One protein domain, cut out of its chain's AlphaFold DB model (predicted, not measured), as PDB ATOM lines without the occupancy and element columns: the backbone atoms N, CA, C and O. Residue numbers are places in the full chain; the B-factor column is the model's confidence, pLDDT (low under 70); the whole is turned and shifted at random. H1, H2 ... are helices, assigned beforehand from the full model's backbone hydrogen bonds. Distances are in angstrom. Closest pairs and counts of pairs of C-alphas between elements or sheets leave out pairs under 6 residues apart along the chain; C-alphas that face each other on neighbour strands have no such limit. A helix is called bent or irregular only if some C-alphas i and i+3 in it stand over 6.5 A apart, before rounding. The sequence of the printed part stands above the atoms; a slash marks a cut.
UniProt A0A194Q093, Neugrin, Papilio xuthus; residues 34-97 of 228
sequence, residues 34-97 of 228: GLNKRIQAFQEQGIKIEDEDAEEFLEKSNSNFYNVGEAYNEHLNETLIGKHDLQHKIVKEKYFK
ATOM      1  N   GLY A  34     206.848 203.780 164.267       72.56
ATOM      2  CA  GLY A  34     205.862 203.783 165.354       72.56
ATOM      3  C   GLY A  34     204.577 204.531 164.992       72.56
ATOM      4  O   GLY A  34     203.487 203.995 165.181       72.56
ATOM      5  N   LEU A  35     204.717 205.733 164.424       70.69
ATOM      6  CA  LEU A  35     203.612 206.593 163.984       70.69
ATOM      7  C   LEU A  35     202.784 205.900 162.898       70.69
ATOM      8  O   LEU A  35     201.571 205.766 163.025       70.69
ATOM      9  N   ASN A  36     203.459 205.314 161.910       72.56
ATOM     10  CA  ASN A  36     202.789 204.689 160.771       72.56
ATOM     11  C   ASN A  36     201.977 203.441 161.140       72.56
ATOM     12  O   ASN A  36     200.907 203.221 160.581       72.56
ATOM     13  N   LYS A  37     202.418 202.658 162.134       76.94
ATOM     14  CA  LYS A  37     201.625 201.528 162.653       76.94
ATOM     15  C   LYS A  37     200.365 201.983 163.385       76.94
ATOM     16  O   LYS A  37     199.347 201.304 163.310       76.94
ATOM     17  N   ARG A  38     200.439 203.107 164.103       72.50
ATOM     18  CA  ARG A  38     199.283 203.692 164.795       72.50
ATOM     19  C   ARG A  38     198.276 204.231 163.782       72.50
ATOM     20  O   ARG A  38     197.109 203.876 163.863       72.50
ATOM     21  N   ILE A  39     198.746 204.983 162.787       74.19
ATOM     22  CA  ILE A  39     197.938 205.480 161.660       74.19
ATOM     23  C   ILE A  39     197.220 204.328 160.952       74.19
ATOM     24  O   ILE A  39     196.011 204.392 160.750       74.19
ATOM     25  N   GLN A  40     197.938 203.245 160.644       78.12
ATOM     26  CA  GLN A  40     197.351 202.064 160.017       78.12
ATOM     27  C   GLN A  40     196.243 201.437 160.881       78.12
ATOM     28  O   GLN A  40     195.178 201.114 160.362       78.12
ATOM     29  N   ALA A  41     196.450 201.311 162.196       79.06
ATOM     30  CA  ALA A  41     195.429 200.789 163.105       79.06
ATOM     31  C   ALA A  41     194.180 201.692 163.174       79.06
ATOM     32  O   ALA A  41     193.061 201.184 163.204       79.06
ATOM     33  N   PHE A  42     194.348 203.018 163.147       74.50
ATOM     34  CA  PHE A  42     193.225 203.965 163.108       74.50
ATOM     35  C   PHE A  42     192.453 203.900 161.782       74.50
ATOM     36  O   PHE A  42     191.223 203.947 161.782       74.50
ATOM     37  N   GLN A  43     193.155 203.711 160.661       76.19
ATOM     38  CA  GLN A  43     192.536 203.490 159.352       76.19
ATOM     39  C   GLN A  43     191.755 202.167 159.302       76.19
ATOM     40  O   GLN A  43     190.646 202.135 158.773       76.19
ATOM     41  N   GLU A  44     192.282 201.090 159.897       78.00
ATOM     42  CA  GLU A  44     191.579 199.802 160.035       78.00
ATOM     43  C   GLU A  44     190.306 199.920 160.893       78.00
ATOM     44  O   GLU A  44     189.324 199.221 160.646       78.00
ATOM     45  N   GLN A  45     190.293 200.840 161.863       74.19
ATOM     46  CA  GLN A  45     189.124 201.180 162.681       74.19
ATOM     47  C   GLN A  45     188.151 202.155 161.990       74.19
ATOM     48  O   GLN A  45     187.106 202.476 162.552       74.19
ATOM     49  N   GLY A  46     188.458 202.602 160.766       70.06
ATOM     50  CA  GLY A  46     187.593 203.465 159.956       70.06
ATOM     51  C   GLY A  46     187.632 204.951 160.328       70.06
ATOM     52  O   GLY A  46     186.767 205.706 159.885       70.06
ATOM     53  N   ILE A  47     188.615 205.385 161.121       71.00
ATOM     54  CA  ILE A  47     188.786 206.791 161.502       71.00
ATOM     55  C   ILE A  47     189.489 207.515 160.348       71.00
ATOM     56  O   ILE A  47     190.608 207.166 159.968       71.00
ATOM     57  N   LYS A  48     188.816 208.508 159.756       64.31
ATOM     58  CA  LYS A  48     189.387 209.344 158.691       64.31
ATOM     59  C   LYS A  48     190.326 210.368 159.323       64.31
ATOM     60  O   LYS A  48     189.900 211.151 160.163       64.31
ATOM     61  N   ILE A  49     191.595 210.333 158.934       63.28
ATOM     62  CA  ILE A  49     192.590 211.324 159.349       63.28
ATOM     63  C   ILE A  49     192.462 212.478 158.352       63.28
ATOM     64  O   ILE A  49     192.812 212.313 157.186       63.28
ATOM     65  N   GLU A  50     191.847 213.579 158.783       59.91
ATOM     66  CA  GLU A  50     191.598 214.767 157.948       59.91
ATOM     67  C   GLU A  50     192.767 215.768 157.988       59.91
ATOM     68  O   GLU A  50     192.924 216.549 157.054       59.91
ATOM     69  N   ASP A  51     193.607 215.700 159.026       58.69
ATOM     70  CA  ASP A  51     194.737 216.612 159.236       58.69
ATOM     71  C   ASP A  51     195.970 216.153 158.419       58.69
ATOM     72  O   ASP A  51     196.352 214.979 158.462       58.69
ATOM     73  N   GLU A  52     196.600 217.071 157.666       62.25
ATOM     74  CA  GLU A  52     197.772 216.792 156.805       62.25
ATOM     75  C   GLU A  52     199.037 216.415 157.610       62.25
ATOM     76  O   GLU A  52     199.892 215.681 157.107       62.25
ATOM     77  N   ASP A  53     199.114 216.819 158.885       64.56
ATOM     78  CA  ASP A  53     200.205 216.495 159.808       64.56
ATOM     79  C   ASP A  53     199.815 215.360 160.770       64.56
ATOM     80  O   ASP A  53     199.074 215.525 161.742       64.56
ATOM     81  N   ALA A  54     200.377 214.172 160.534       63.50
ATOM     82  CA  ALA A  54     200.128 212.981 161.348       63.50
ATOM     83  C   ALA A  54     200.530 213.130 162.832       63.50
ATOM     84  O   ALA A  54     200.058 212.362 163.676       63.50
ATOM     85  N   GLU A  55     201.405 214.086 163.154       62.41
ATOM     86  CA  GLU A  55     201.788 214.417 164.531       62.41
ATOM     87  C   GLU A  55     200.684 215.186 165.269       62.41
ATOM     88  O   GLU A  55     200.419 214.861 166.424       62.41
ATOM     89  N   GLU A  56     199.958 216.098 164.611       62.59
ATOM     90  CA  GLU A  56     198.897 216.899 165.241       62.59
ATOM     91  C   GLU A  56     197.673 216.043 165.607       62.59
ATOM     92  O   GLU A  56     197.122 216.159 166.706       62.59
ATOM     93  N   PHE A  57     197.285 215.108 164.732       64.69
ATOM     94  CA  PHE A  57     196.236 214.128 165.034       64.69
ATOM     95  C   PHE A  57     196.607 213.277 166.258       64.69
ATOM     96  O   PHE A  57     195.780 213.009 167.137       64.69
ATOM     97  N   LEU A  58     197.879 212.872 166.349       62.00
ATOM     98  CA  LEU A  58     198.378 212.097 167.477       62.00
ATOM     99  C   LEU A  58     198.475 212.948 168.747       62.00
ATOM    100  O   LEU A  58     198.133 212.437 169.808       62.00
ATOM    101  N   GLU A  59     198.858 214.221 168.670       63.47
ATOM    102  CA  GLU A  59     198.829 215.158 169.799       63.47
ATOM    103  C   GLU A  59     197.406 215.426 170.308       63.47
ATOM    104  O   GLU A  59     197.200 215.374 171.517       63.47
ATOM    105  N   LYS A  60     196.402 215.581 169.433       62.00
ATOM    106  CA  LYS A  60     194.975 215.636 169.823       62.00
ATOM    107  C   LYS A  60     194.477 214.327 170.440       62.00
ATOM    108  O   LYS A  60     193.634 214.351 171.327       62.00
ATOM    109  N   SER A  61     194.994 213.171 170.018       59.78
ATOM    110  CA  SER A  61     194.688 211.893 170.688       59.78
ATOM    111  C   SER A  61     195.438 211.728 172.026       59.78
ATOM    112  O   SER A  61     194.923 211.129 172.968       59.78
ATOM    113  N   ASN A  62     196.646 212.295 172.134       53.34
ATOM    114  CA  ASN A  62     197.504 212.284 173.322       53.34
ATOM    115  C   ASN A  62     197.204 213.437 174.291       53.34
ATOM    116  O   ASN A  62     197.741 213.443 175.401       53.34
ATOM    117  N   SER A  63     196.305 214.368 173.952       54.41
ATOM    118  CA  SER A  63     195.801 215.411 174.858       54.41
ATOM    119  C   SER A  63     194.941 214.843 175.999       54.41
ATOM    120  O   SER A  63     194.285 215.577 176.732       54.41
ATOM    121  N   ASN A  64     194.995 213.525 176.197       56.59
ATOM    122  CA  ASN A  64     194.482 212.779 177.333       56.59
ATOM    123  C   ASN A  64     195.301 212.991 178.628       56.59
ATOM    124  O   ASN A  64     195.028 212.341 179.633       56.59
ATOM    125  N   PHE A  65     196.287 213.902 178.654       59.59
ATOM    126  CA  PHE A  65     197.018 214.252 179.884       59.59
ATOM    127  C   PHE A  65     196.097 214.841 180.970       59.59
ATOM    128  O   PHE A  65     196.336 214.661 182.161       59.59
ATOM    129  N   TYR A  66     194.994 215.482 180.572       67.19
ATOM    130  CA  TYR A  66     193.959 215.945 181.503       67.19
ATOM    131  C   TYR A  66     193.019 214.830 181.981       67.19
ATOM    132  O   TYR A  66     192.319 215.016 182.971       67.19
ATOM    133  N   ASN A  67     193.040 213.660 181.330       70.44
ATOM    134  CA  ASN A  67     192.161 212.530 181.618       70.44
ATOM    135  C   ASN A  67     192.916 211.269 182.087       70.44
ATOM    136  O   ASN A  67     192.476 210.130 181.926       70.44
ATOM    137  N   VAL A  68     194.088 211.470 182.695       75.81
ATOM    138  CA  VAL A  68     194.939 210.393 183.230       75.81
ATOM    139  C   VAL A  68     194.196 209.544 184.270       75.81
ATOM    140  O   VAL A  68     194.460 208.349 184.389       75.81
ATOM    141  N   GLY A  69     193.243 210.140 184.996       81.06
ATOM    142  CA  GLY A  69     192.402 209.433 185.963       81.06
ATOM    143  C   GLY A  69     191.489 208.383 185.323       81.06
ATOM    144  O   GLY A  69     191.422 207.262 185.828       81.06
ATOM    145  N   GLU A  70     190.825 208.701 184.208       83.06
ATOM    146  CA  GLU A  70     189.962 207.742 183.504       83.06
ATOM    147  C   GLU A  70     190.790 206.626 182.870       83.06
ATOM    148  O   GLU A  70     190.508 205.457 183.123       83.06
ATOM    149  N   ALA A  71     191.890 206.962 182.187       81.44
ATOM    150  CA  ALA A  71     192.794 205.968 181.603       81.44
ATOM    151  C   ALA A  71     193.380 205.004 182.661       81.44
ATOM    152  O   ALA A  71     193.518 203.802 182.427       81.44
ATOM    153  N   TYR A  72     193.704 205.511 183.856       84.81
ATOM    154  CA  TYR A  72     194.161 204.683 184.974       84.81
ATOM    155  C   TYR A  72     193.063 203.736 185.480       84.81
ATOM    156  O   TYR A  72     193.323 202.551 185.703       84.81
ATOM    157  N   ASN A  73     191.834 204.236 185.633       88.81
ATOM    158  CA  ASN A  73     190.691 203.432 186.063       88.81
ATOM    159  C   ASN A  73     190.323 202.356 185.033       88.81
ATOM    160  O   ASN A  73     190.041 201.222 185.416       88.81
ATOM    161  N   GLU A  74     190.374 202.675 183.741       84.56
ATOM    162  CA  GLU A  74     190.166 201.722 182.649       84.56
ATOM    163  C   GLU A  74     191.189 200.590 182.697       84.56
ATOM    164  O   GLU A  74     190.804 199.423 182.759       84.56
ATOM    165  N   HIS A  75     192.481 200.910 182.802       87.06
ATOM    166  CA  HIS A  75     193.524 199.897 182.945       87.06
ATOM    167  C   HIS A  75     193.318 199.029 184.200       87.06
ATOM    168  O   HIS A  75     193.446 197.804 184.151       87.06
ATOM    169  N   LEU A  76     192.956 199.627 185.342       90.25
ATOM    170  CA  LEU A  76     192.624 198.849 186.538       90.25
ATOM    171  C   LEU A  76     191.440 197.911 186.287       90.25
ATOM    172  O   LEU A  76     191.530 196.731 186.628       90.25
ATOM    173  N   ASN A  77     190.375 198.389 185.647       88.94
ATOM    174  CA  ASN A  77     189.211 197.577 185.304       88.94
ATOM    175  C   ASN A  77     189.581 196.426 184.362       88.94
ATOM    176  O   ASN A  77     189.203 195.287 184.628       88.94
ATOM    177  N   GLU A  78     190.389 196.669 183.331       83.19
ATOM    178  CA  GLU A  78     190.896 195.627 182.432       83.19
ATOM    179  C   GLU A  78     191.699 194.560 183.188       83.19
ATOM    180  O   GLU A  78     191.475 193.357 183.017       83.19
ATOM    181  N   THR A  79     192.598 194.975 184.089       89.00
ATOM    182  CA  THR A  79     193.368 194.021 184.903       89.00
ATOM    183  C   THR A  79     192.477 193.222 185.854       89.00
ATOM    184  O   THR A  79     192.741 192.039 186.093       89.00
ATOM    185  N   LEU A  80     191.418 193.831 186.396       89.38
ATOM    186  CA  LEU A  80     190.436 193.156 187.243       89.38
ATOM    187  C   LEU A  80     189.605 192.156 186.434       89.38
ATOM    188  O   LEU A  80     189.487 191.009 186.863       89.38
ATOM    189  N   ILE A  81     189.114 192.535 185.252       88.19
ATOM    190  CA  ILE A  81     188.393 191.644 184.328       88.19
ATOM    191  C   ILE A  81     189.269 190.432 183.990       88.19
ATOM    192  O   ILE A  81     188.839 189.291 184.160       88.19
ATOM    193  N   GLY A  82     190.540 190.654 183.641       89.75
ATOM    194  CA  GLY A  82     191.491 189.573 183.382       89.75
ATOM    195  C   GLY A  82     191.691 188.642 184.586       89.75
ATOM    196  O   GLY A  82     191.736 187.419 184.427       89.75
ATOM    197  N   LYS A  83     191.764 189.185 185.811       92.00
ATOM    198  CA  LYS A  83     191.840 188.384 187.048       92.00
ATOM    199  C   LYS A  83     190.570 187.564 187.276       92.00
ATOM    200  O   LYS A  83     190.685 186.382 187.607       92.00
ATOM    201  N   HIS A  84     189.390 188.149 187.084       93.69
ATOM    202  CA  HIS A  84     188.112 187.448 187.213       93.69
ATOM    203  C   HIS A  84     187.997 186.306 186.201       93.69
ATOM    204  O   HIS A  84     187.686 185.179 186.587       93.69
ATOM    205  N   ASP A  85     188.353 186.535 184.939       93.69
ATOM    206  CA  ASP A  85     188.351 185.501 183.901       93.69
ATOM    207  C   ASP A  85     189.281 184.333 184.236       93.69
ATOM    208  O   ASP A  85     188.935 183.162 184.040       93.69
ATOM    209  N   LEU A  86     190.474 184.630 184.759       92.94
ATOM    210  CA  LEU A  86     191.404 183.607 185.228       92.94
ATOM    211  C   LEU A  86     190.822 182.822 186.403       92.94
ATOM    212  O   LEU A  86     190.884 181.593 186.398       92.94
ATOM    213  N   GLN A  87     190.214 183.495 187.382       94.56
ATOM    214  CA  GLN A  87     189.552 182.834 188.508       94.56
ATOM    215  C   GLN A  87     188.412 181.928 188.036       94.56
ATOM    216  O   GLN A  87     188.359 180.768 188.442       94.56
ATOM    217  N   HIS A  88     187.553 182.400 187.130       94.50
ATOM    218  CA  HIS A  88     186.478 181.598 186.547       94.50
ATOM    219  C   HIS A  88     187.016 180.357 185.834       94.50
ATOM    220  O   HIS A  88     186.495 179.259 186.040       94.50
ATOM    221  N   LYS A  89     188.089 180.493 185.047       92.06
ATOM    222  CA  LYS A  89     188.757 179.350 184.402       92.06
ATOM    223  C   LYS A  89     189.315 178.374 185.435       92.06
ATOM    224  O   LYS A  89     189.077 177.178 185.309       92.06
ATOM    225  N   ILE A  90     189.974 178.864 186.484       91.94
ATOM    226  CA  ILE A  90     190.520 178.031 187.565       91.94
ATOM    227  C   ILE A  90     189.407 177.280 188.300       91.94
ATOM    228  O   ILE A  90     189.545 176.087 188.548       91.94
ATOM    229  N   VAL A  91     188.306 177.945 188.652       95.75
ATOM    230  CA  VAL A  91     187.158 177.322 189.331       95.75
ATOM    231  C   VAL A  91     186.519 176.273 188.426       95.75
ATOM    232  O   VAL A  91     186.312 175.138 188.854       95.75
ATOM    233  N   LYS A  92     186.291 176.609 187.152       91.81
ATOM    234  CA  LYS A  92     185.790 175.671 186.143       91.81
ATOM    235  C   LYS A  92     186.681 174.438 186.042       91.81
ATOM    236  O   LYS A  92     186.199 173.313 186.112       91.81
ATOM    237  N   GLU A  93     187.986 174.642 185.924       87.06
ATOM    238  CA  GLU A  93     188.943 173.550 185.827       87.06
ATOM    239  C   GLU A  93     189.102 172.781 187.131       87.06
ATOM    240  O   GLU A  93     189.397 171.605 187.064       87.06
ATOM    241  N   LYS A  94     188.929 173.369 188.314       89.50
ATOM    242  CA  LYS A  94     189.075 172.637 189.581       89.50
ATOM    243  C   LYS A  94     187.850 171.793 189.909       89.50
ATOM    244  O   LYS A  94     188.011 170.642 190.303       89.50
ATOM    245  N   TYR A  95     186.658 172.358 189.744       89.56
ATOM    246  CA  TYR A  95     185.425 171.784 190.286       89.56
ATOM    247  C   TYR A  95     184.503 171.196 189.216       89.56
ATOM    248  O   TYR A  95     183.771 170.256 189.501       89.56
ATOM    249  N   PHE A  96     184.566 171.689 187.978       85.75
ATOM    250  CA  PHE A  96     183.649 171.307 186.900       85.75
ATOM    251  C   PHE A  96     184.347 170.474 185.813       85.75
ATOM    252  O   PHE A  96     184.055 170.604 184.623       85.75
ATOM    253  N   LYS A  97     185.304 169.615 186.199       78.88
ATOM    254  CA  LYS A  97     185.931 168.681 185.251       78.88
ATOM    255  C   LYS A  97     184.950 167.574 184.877       78.88
ATOM    256  O   LYS A  97     184.757 166.623 185.628       78.88
TER     257      LYS A  97
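This is residues 34 to 97 of the 228 residues of the protein "Neugrin" of Papilio xuthus (UniProt A0A194Q093). Picture an L made by one long helix, H2, bent sharply at residues 67 and 68, with a small helix, H1, standing crosswise near the foot of the shorter arm, H2a. The longer arm, H2b, sticks out alone and makes most of the length. The printed part has 64 residues with two named helices, H1 then H2, and no named strand; the class is all helix. The whole is extended, with a radius of gyration of the C-alphas of 18.6 A and spans of 57 by 27 by 18 A.

Start at H2, residues 54 to 95, assigned as one helix by its hydrogen bonds but bent: C-alphas 66 and 69 are 8.0 A apart. Its arms H2a, residues 54 to 66, and H2b, residues 69 to 95, are about perpendicular at 82 degrees. H2a is itself irregular, with C-alphas 63 and 66 at 6.9 A. Now look at H1, residues 34 to 44: it is close to H2a but not clearly touching, the closest C-alphas being those of Leu 35 and Ala 54, 7.7 A apart. Their lines are about perpendicular at 90 degrees. H1 and H2b are apart. In H1 and H2b every O i to N i+4 pair is within hydrogen-bond range; in H2a 6 of 9 are.

Find C-alpha 69 at (192.402, 209.433, 185.963); from there H2b runs 38.5 A to C-alpha 95 at (185.425, 171.784, 190.286). H2a covers 21.3 A. H1 begins at C-alpha 34, at (205.862, 203.783, 165.354), and covers 15.8 A.

The C-alphas farthest apart, of Glu 52 and Tyr 95, are 57.4 A apart. The printed part has no cut, and the link from H1 to H2, 9 residues, is short. Residues 40 to 46 and 59 to 97 stand free. Mean pLDDT of the printed part is 76.9; residues 48 to 66 are under 70.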